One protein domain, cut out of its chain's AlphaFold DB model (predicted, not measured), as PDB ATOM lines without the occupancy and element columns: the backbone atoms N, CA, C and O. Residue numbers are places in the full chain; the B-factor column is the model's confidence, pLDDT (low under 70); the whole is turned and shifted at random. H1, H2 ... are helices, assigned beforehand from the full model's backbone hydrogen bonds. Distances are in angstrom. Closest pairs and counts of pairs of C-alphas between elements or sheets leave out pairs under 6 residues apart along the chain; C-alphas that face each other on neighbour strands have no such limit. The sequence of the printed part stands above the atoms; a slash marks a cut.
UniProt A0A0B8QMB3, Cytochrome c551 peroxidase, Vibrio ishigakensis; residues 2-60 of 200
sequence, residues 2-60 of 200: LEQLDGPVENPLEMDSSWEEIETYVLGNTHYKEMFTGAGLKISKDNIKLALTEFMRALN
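This is residues 2 to 60 of the 200 residues of the protein "Cytochrome c551 peroxidase" of Vibrio ishigakensis (UniProt A0A0B8QMB3). The longest helix, H4, rises from the side of H2 with its first residues, 45 to 48, and at its far end residues 54 to 60, of which 54 to 57 belong to H4, stick out. H2 makes the base of this open, flat frame: H3 turns off at the corner after H2's last residues, and little H1 sits near H2's first residue. The printed part has 59 residues, with four named helices in the order H1, H2, H3, H4 and no named strand; the class is all helix. It is only just compact, close to loose, with a radius of gyration of the C-alphas of 12.0 A, and it spans 33 by 30 by 15 A.

Find C-alpha 45 at (26.937, 49.221, 75.011); from there H4, residues 45 to 57, runs 18.3 A to C-alpha 57 at (43.772, 49.227, 82.058). H2, residues 19 to 28, covers 13.9 A and begins at C-alpha 19 at (24.476, 54.578, 76.898). H3, residues 30 to 38, covers 12.1 A. H1 is short, residues 6 to 10, 6.1 A long.

Look at Glu 23 and Lys 45, whose C-alphas, 5.9 A apart, are the closest of H2 and H4. The two helices touch there, H4 with residues 45 to 48 alone, and are about perpendicular at 88 degrees. H2 and H3 touch only at the corner by their tight link, and only just, with 3 pairs of C-alphas within 8 A; the closest are Val 26 and Tyr 32, 5.8 A, and the lines are about perpendicular at 84 degrees. H1 and H2 are close but not clearly touching, the closest C-alphas being those of Val 9 and Trp 19, 7.5 A. H1 is apart from H3 and H4, and H3 is apart from H4. In H1, H2, H3 and H4 every O i to N i+4 pair is within hydrogen-bond range.

The C-alphas of Leu 13 and Gly 40, 34.4 A apart, are the two farthest apart. The printed part has no cut, and no link is long. Mean pLDDT of the printed part is 93.7; only residue 2 is under 70.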
ATOM      1  N   LEU A   2      33.772  48.570  85.346       69.25
ATOM      2  CA  LEU A   2      32.595  48.731  84.471       69.25
ATOM      3  C   LEU A   2      31.456  49.546  85.116       69.25
ATOM      4  O   LEU A   2      30.904  50.415  84.459       69.25
ATOM      5  N   GLU A   3      31.171  49.328  86.403       70.62
ATOM      6  CA  GLU A   3      30.155  50.093  87.156       70.62
ATOM      7  C   GLU A   3      30.550  51.557  87.415       70.62
ATOM      8  O   GLU A   3      29.689  52.399  87.633       70.62
ATOM      9  N   GLN A   4      31.846  51.894  87.379       79.50
ATOM     10  CA  GLN A   4      32.290  53.282  87.568       79.50
ATOM     11  C   GLN A   4      32.102  54.136  86.314       79.50
ATOM     12  O   GLN A   4      32.166  55.353  86.414       79.50
ATOM     13  N   LEU A   5      31.876  53.514  85.152       87.06
ATOM     14  CA  LEU A   5      31.609  54.232  83.906       87.06
ATOM     15  C   LEU A   5      30.188  54.802  83.862       87.06
ATOM     16  O   LEU A   5      29.961  55.781  83.164       87.06
ATOM     17  N   ASP A   6      29.242  54.185  84.576       89.12
ATOM     18  CA  ASP A   6      27.839  54.608  84.566       89.12
ATOM     19  C   ASP A   6      27.652  55.980  85.223       89.12
ATOM     20  O   ASP A   6      26.948  56.822  84.677       89.12
ATOM     21  N   GLY A   7      28.351  56.230  86.336       89.88
ATOM     22  CA  GLY A   7      28.246  57.482  87.093       89.88
ATOM     23  C   GLY A   7      28.487  58.734  86.240       89.88
ATOM     24  O   GLY A   7      27.561  59.525  86.096       89.88
ATOM     25  N   PRO A   8      29.676  58.905  85.633       92.38
ATOM     26  CA  PRO A   8      29.979  60.079  84.815       92.38
ATOM     27  C   PRO A   8      29.079  60.259  83.596       92.38
ATOM     28  O   PRO A   8      28.731  61.386  83.251       92.38
ATOM     29  N   VAL A   9      28.702  59.154  82.941       93.31
ATOM     30  CA  VAL A   9      27.870  59.189  81.730       93.31
ATOM     31  C   VAL A   9      26.479  59.728  82.045       93.31
ATOM     32  O   VAL A   9      25.996  60.599  81.331       93.31
ATOM     33  N   GLU A  10      25.863  59.233  83.118       92.31
ATOM     34  CA  GLU A  10      24.469  59.532  83.464       92.31
ATOM     35  C   GLU A  10      24.326  60.761  84.383       92.31
ATOM     36  O   GLU A  10      23.212  61.229  84.619       92.31
ATOM     37  N   ASN A  11      25.428  61.296  84.923       92.19
ATOM     38  CA  ASN A  11      25.406  62.468  85.795       92.19
ATOM     39  C   ASN A  11      25.193  63.766  84.982       92.19
ATOM     40  O   ASN A  11      26.047  64.106  84.156       92.19
ATOM     41  N   PRO A  12      24.133  64.553  85.266       93.69
ATOM     42  CA  PRO A  12      23.848  65.811  84.564       93.69
ATOM     43  C   PRO A  12      24.910  66.902  84.744       93.69
ATOM     44  O   PRO A  12      24.960  67.860  83.978       93.69
ATOM     45  N   LEU A  13      25.737  66.803  85.790       93.50
ATOM     46  CA  LEU A  13      26.840  67.735  86.049       93.50
ATOM     47  C   LEU A  13      28.156  67.306  85.382       93.50
ATOM     48  O   LEU A  13      29.139  68.040  85.467       93.50
ATOM     49  N   GLU A  14      28.188  66.130  84.749       92.81
ATOM     50  CA  GLU A  14      29.362  65.596  84.057       92.81
ATOM     51  C   GLU A  14      29.096  65.478  82.551       92.81
ATOM     52  O   GLU A  14      29.338  66.439  81.822       92.81
ATOM     53  N   MET A  15      28.622  64.323  82.067       94.38
ATOM     54  CA  MET A  15      28.399  64.103  80.631       94.38
ATOM     55  C   MET A  15      26.948  64.302  80.184       94.38
ATOM     56  O   MET A  15      26.745  64.493  78.987       94.38
ATOM     57  N   ASP A  16      25.977  64.244  81.103       95.88
ATOM     58  CA  ASP A  16      24.537  64.397  80.825       95.88
ATOM     59  C   ASP A  16      24.060  63.588  79.603       95.88
ATOM     60  O   ASP A  16      23.449  64.117  78.674       95.88
ATOM     61  N   SER A  17      24.413  62.300  79.554       95.44
ATOM     62  CA  SER A  17      24.093  61.426  78.425       95.44
ATOM     63  C   SER A  17      23.589  60.056  78.884       95.44
ATOM     64  O   SER A  17      23.474  59.753  80.071       95.44
ATOM     65  N   SER A  18      23.269  59.192  77.925       96.06
ATOM     66  CA  SER A  18      22.918  57.799  78.166       96.06
ATOM     67  C   SER A  18      23.730  56.856  77.288       96.06
ATOM     68  O   SER A  18      24.215  57.194  76.207       96.06
ATOM     69  N   TRP A  19      23.829  55.601  77.715       95.19
ATOM     70  CA  TRP A  19      24.476  54.578  76.898       95.19
ATOM     71  C   TRP A  19      23.770  54.312  75.565       95.19
ATOM     72  O   TRP A  19      24.430  53.893  74.620       95.19
ATOM     73  N   GLU A  20      22.461  54.559  75.480       96.44
ATOM     74  CA  GLU A  20      21.699  54.450  74.232       96.44
ATOM     75  C   GLU A  20      22.110  55.541  73.232       96.44
ATOM     76  O   GLU A  20      22.341  55.258  72.053       96.44
ATOM     77  N   GLU A  21      22.284  56.775  73.708       96.75
ATOM     78  CA  GLU A  21      22.783  57.891  72.898       96.75
ATOM     79  C   GLU A  21      24.219  57.651  72.433       96.75
ATOM     80  O   GLU A  21      24.524  57.823  71.250       96.75
ATOM     81  N   ILE A  22      25.093  57.188  73.334       97.25
ATOM     82  CA  ILE A  22      26.484  56.855  73.004       97.25
ATOM     83  C   ILE A  22      26.533  55.732  71.964       97.25
ATOM     84  O   ILE A  22      27.249  55.845  70.969       97.25
ATOM     85  N   GLU A  23      25.772  54.652  72.150       97.25
ATOM     86  CA  GLU A  23      25.731  53.550  71.186       97.25
ATOM     87  C   GLU A  23      25.223  54.025  69.820       97.25
ATOM     88  O   GLU A  23      25.839  53.716  68.797       97.25
ATOM     89  N   THR A  24      24.172  54.849  69.796       97.75
ATOM     90  CA  THR A  24      23.646  55.462  68.568       97.75
ATOM     91  C   THR A  24      24.696  56.326  67.873       97.75
ATOM     92  O   THR A  24      24.869  56.233  66.657       97.75
ATOM     93  N   TYR A  25      25.452  57.125  68.628       97.00
ATOM     94  CA  TYR A  25      26.542  57.941  68.098       97.00
ATOM     95  C   TYR A  25      27.655  57.082  67.472       97.00
ATOM     96  O   TYR A  25      28.073  57.328  66.336       97.00
ATOM     97  N   VAL A  26      28.096  56.031  68.169       97.12
ATOM     98  CA  VAL A  26      29.127  55.097  67.683       97.12
ATOM     99  C   VAL A  26      28.630  54.345  66.437       97.12
ATOM    100  O   VAL A  26      29.371  54.205  65.463       97.12
ATOM    101  N   LEU A  27      27.354  53.942  66.409       96.69
ATOM    102  CA  LEU A  27      26.679  53.360  65.241       96.69
ATOM    103  C   LEU A  27      26.468  54.357  64.093       96.69
ATOM    104  O   LEU A  27      26.271  53.939  62.953       96.69
ATOM    105  N   GLY A  28      26.485  55.662  64.343       97.06
ATOM    106  CA  GLY A  28      26.372  56.693  63.313       97.06
ATOM    107  C   GLY A  28      27.692  56.988  62.596       97.06
ATOM    108  O   GLY A  28      27.685  57.481  61.470       97.06
ATOM    109  N   ASN A  29      28.828  56.652  63.212       98.00
ATOM    110  CA  ASN A  29      30.146  57.109  62.784       98.00
ATOM    111  C   ASN A  29      30.940  56.017  62.039       98.00
ATOM    112  O   ASN A  29      31.259  54.967  62.596       98.00
ATOM    113  N   THR A  30      31.299  56.276  60.776       97.44
ATOM    114  CA  THR A  30      32.055  55.332  59.928       97.44
ATOM    115  C   THR A  30      33.408  54.947  60.525       97.44
ATOM    116  O   THR A  30      33.754  53.770  60.506       97.44
ATOM    117  N   HIS A  31      34.132  55.892  61.129       96.88
ATOM    118  CA  HIS A  31      35.433  55.620  61.742       96.88
ATOM    119  C   HIS A  31      35.313  54.628  62.907       96.88
ATOM    120  O   HIS A  31      36.055  53.650  62.978       96.88
ATOM    121  N   TYR A  32      34.325  54.814  63.789       97.12
ATOM    122  CA  TYR A  32      34.075  53.851  64.863       97.12
ATOM    123  C   TYR A  32      33.636  52.487  64.320       97.12
ATOM    124  O   TYR A  32      34.132  51.467  64.794       97.12
ATOM    125  N   LYS A  33      32.775  52.433  63.295       97.19
ATOM    126  CA  LYS A  33      32.409  51.159  62.646       97.19
ATOM    127  C   LYS A  33      33.627  50.394  62.151       97.19
ATOM    128  O   LYS A  33      33.712  49.188  62.380       97.19
ATOM    129  N   GLU A  34      34.555  51.082  61.494       97.38
ATOM    130  CA  GLU A  34      35.801  50.494  61.007       97.38
ATOM    131  C   GLU A  34      36.670  49.989  62.163       97.38
ATOM    132  O   GLU A  34      37.122  48.848  62.113       97.38
ATOM    133  N   MET A  35      36.832  50.771  63.236       96.81
ATOM    134  CA  MET A  35      37.601  50.350  64.416       96.81
ATOM    135  C   MET A  35      36.998  49.119  65.110       96.81
ATOM    136  O   MET A  35      37.721  48.168  65.400       96.81
ATOM    137  N   PHE A  36      35.681  49.095  65.339       97.19
ATOM    138  CA  PHE A  36      35.007  47.946  65.957       97.19
ATOM    139  C   PHE A  36      35.070  46.705  65.059       97.19
ATOM    140  O   PHE A  36      35.391  45.617  65.537       97.19
ATOM    141  N   THR A  37      34.859  46.871  63.749       96.50
ATOM    142  CA  THR A  37      34.996  45.775  62.776       96.50
ATOM    143  C   THR A  37      36.426  45.237  62.746       96.50
ATOM    144  O   THR A  37      36.619  44.024  62.791       96.50
ATOM    145  N   GLY A  38      37.430  46.120  62.728       96.81
ATOM    146  CA  GLY A  38      38.848  45.753  62.757       96.81
ATOM    147  C   GLY A  38      39.259  45.030  64.043       96.81
ATOM    148  O   GLY A  38      40.089  44.127  63.994       96.81
ATOM    149  N   ALA A  39      38.630  45.359  65.173       95.25
ATOM    150  CA  ALA A  39      38.800  44.651  66.441       95.25
ATOM    151  C   ALA A  39      38.007  43.328  66.525       95.25
ATOM    152  O   ALA A  39      38.115  42.613  67.519       95.25
ATOM    153  N   GLY A  40      37.189  42.996  65.516       96.44
ATOM    154  CA  GLY A  40      36.320  41.815  65.532       96.44
ATOM    155  C   GLY A  40      35.156  41.916  66.525       96.44
ATOM    156  O   GLY A  40      34.603  40.895  66.934       96.44
ATOM    157  N   LEU A  41      34.781  43.132  66.925       96.31
ATOM    158  CA  LEU A  41      33.729  43.404  67.900       96.31
ATOM    159  C   LEU A  41      32.498  44.009  67.223       96.31
ATOM    160  O   LEU A  41      32.588  44.821  66.305       96.31
ATOM    161  N   LYS A  42      31.312  43.654  67.721       96.62
ATOM    162  CA  LYS A  42      30.075  44.358  67.357       96.62
ATOM    163  C   LYS A  42      29.973  45.646  68.166       96.62
ATOM    164  O   LYS A  42      30.255  45.625  69.364       96.62
ATOM    165  N   ILE A  43      29.507  46.728  67.553       97.31
ATOM    166  CA  ILE A  43      29.118  47.914  68.322       97.31
ATOM    167  C   ILE A  43      27.919  47.530  69.197       97.31
ATOM    168  O   ILE A  43      26.930  47.004  68.696       97.31
ATOM    169  N   SER A  44      28.082  47.711  70.503       96.56
ATOM    170  CA  SER A  44      27.068  47.525  71.546       96.56
ATOM    171  C   SER A  44      27.532  48.258  72.802       96.56
ATOM    172  O   SER A  44      28.747  48.393  72.992       96.56
ATOM    173  N   LYS A  45      26.612  48.670  73.682       94.94
ATOM    174  CA  LYS A  45      26.937  49.221  75.011       94.94
ATOM    175  C   LYS A  45      28.042  48.434  75.725       94.94
ATOM    176  O   LYS A  45      29.014  49.025  76.195       94.94
ATOM    177  N   ASP A  46      27.935  47.107  75.760       94.62
ATOM    178  CA  ASP A  46      28.891  46.247  76.467       94.62
ATOM    179  C   ASP A  46      30.288  46.287  75.840       94.62
ATOM    180  O   ASP A  46      31.279  46.439  76.555       94.62
ATOM    181  N   ASN A  47      30.390  46.226  74.509       96.25
ATOM    182  CA  ASN A  47      31.688  46.297  73.837       96.25
ATOM    183  C   ASN A  47      32.295  47.707  73.871       96.25
ATOM    184  O   ASN A  47      33.518  47.834  73.881       96.25
ATOM    185  N   ILE A  48      31.478  48.764  73.935       95.94
ATOM    186  CA  ILE A  48      31.956  50.138  74.155       95.94
ATOM    187  C   ILE A  48      32.548  50.260  75.564       95.94
ATOM    188  O   ILE A  48      33.687  50.703  75.723       95.94
ATOM    189  N   LYS A  49      31.822  49.796  76.590       95.19
ATOM    190  CA  LYS A  49      32.327  49.753  77.971       95.19
ATOM    191  C   LYS A  49      33.584  48.896  78.103       95.19
ATOM    192  O   LYS A  49      34.499  49.269  78.840       95.19
ATOM    193  N   LEU A  50      33.649  47.769  77.392       93.75
ATOM    194  CA  LEU A  50      34.833  46.914  77.340       93.75
ATOM    195  C   LEU A  50      36.021  47.663  76.732       93.75
ATOM    196  O   LEU A  50      37.075  47.702  77.357       93.75
ATOM    197  N   ALA A  51      35.850  48.311  75.578       93.44
ATOM    198  CA  ALA A  51      36.913  49.078  74.932       93.44
ATOM    199  C   ALA A  51      37.456  50.197  75.841       93.44
ATOM    200  O   ALA A  51      38.668  50.325  76.000       93.44
ATOM    201  N   LEU A  52      36.570  50.949  76.507       93.62
ATOM    202  CA  LEU A  52      36.960  51.963  77.497       93.62
ATOM    203  C   LEU A  52      37.700  51.347  78.691       93.62
ATOM    204  O   LEU A  52      38.701  51.887  79.158       93.62
ATOM    205  N   THR A  53      37.231  50.198  79.177       92.50
ATOM    206  CA  THR A  53      37.861  49.475  80.289       92.50
ATOM    207  C   THR A  53      39.269  49.017  79.924       92.50
ATOM    208  O   THR A  53      40.191  49.229  80.708       92.50
ATOM    209  N   GLU A  54      39.460  48.431  78.743       92.19
ATOM    210  CA  GLU A  54      40.780  47.999  78.273       92.19
ATOM    211  C   GLU A  54      41.716  49.187  78.031       92.19
ATOM    212  O   GLU A  54      42.881  49.133  78.425       92.19
ATOM    213  N   PHE A  55      41.202  50.300  77.493       92.50
ATOM    214  CA  PHE A  55      41.966  51.542  77.386       92.50
ATOM    215  C   PHE A  55      42.461  52.014  78.759       92.50
ATOM    216  O   PHE A  55      43.659  52.212  78.936       92.50
ATOM    217  N   MET A  56      41.576  52.113  79.759       92.00
ATOM    218  CA  MET A  56      41.949  52.525  81.119       92.00
ATOM    219  C   MET A  56      42.926  51.551  81.794       92.00
ATOM    220  O   MET A  56      43.826  51.997  82.501       92.00
ATOM    221  N   ARG A  57      42.805  50.232  81.559       90.06
ATOM    222  CA  ARG A  57      43.772  49.227  82.058       90.06
ATOM    223  C   ARG A  57      45.172  49.440  81.494       90.06
ATOM    224  O   ARG A  57      46.150  49.148  82.179       90.06
ATOM    225  N   ALA A  58      45.268  49.940  80.265       90.56
ATOM    226  CA  ALA A  58      46.538  50.234  79.619       90.56
ATOM    227  C   ALA A  58      47.195  51.531  80.131       90.56
ATOM    228  O   ALA A  58      48.366  51.764  79.834       90.56
ATOM    229  N   LEU A  59      46.500  52.358  80.926       91.75
ATOM    230  CA  LEU A  59      47.020  53.631  81.452       91.75
ATOM    231  C   LEU A  59      47.942  53.482  82.679       91.75
ATOM    232  O   LEU A  59      48.060  54.401  83.488       91.75
ATOM    233  N   ASN A  60      48.616  52.342  82.827       91.31
ATOM    234  CA  ASN A  60      49.574  52.127  83.909       91.31
ATOM    235  C   ASN A  60      50.881  52.898  83.668       91.31
ATOM    236  O   ASN A  60      51.363  52.975  82.539       91.31
TER     237      ASN A  60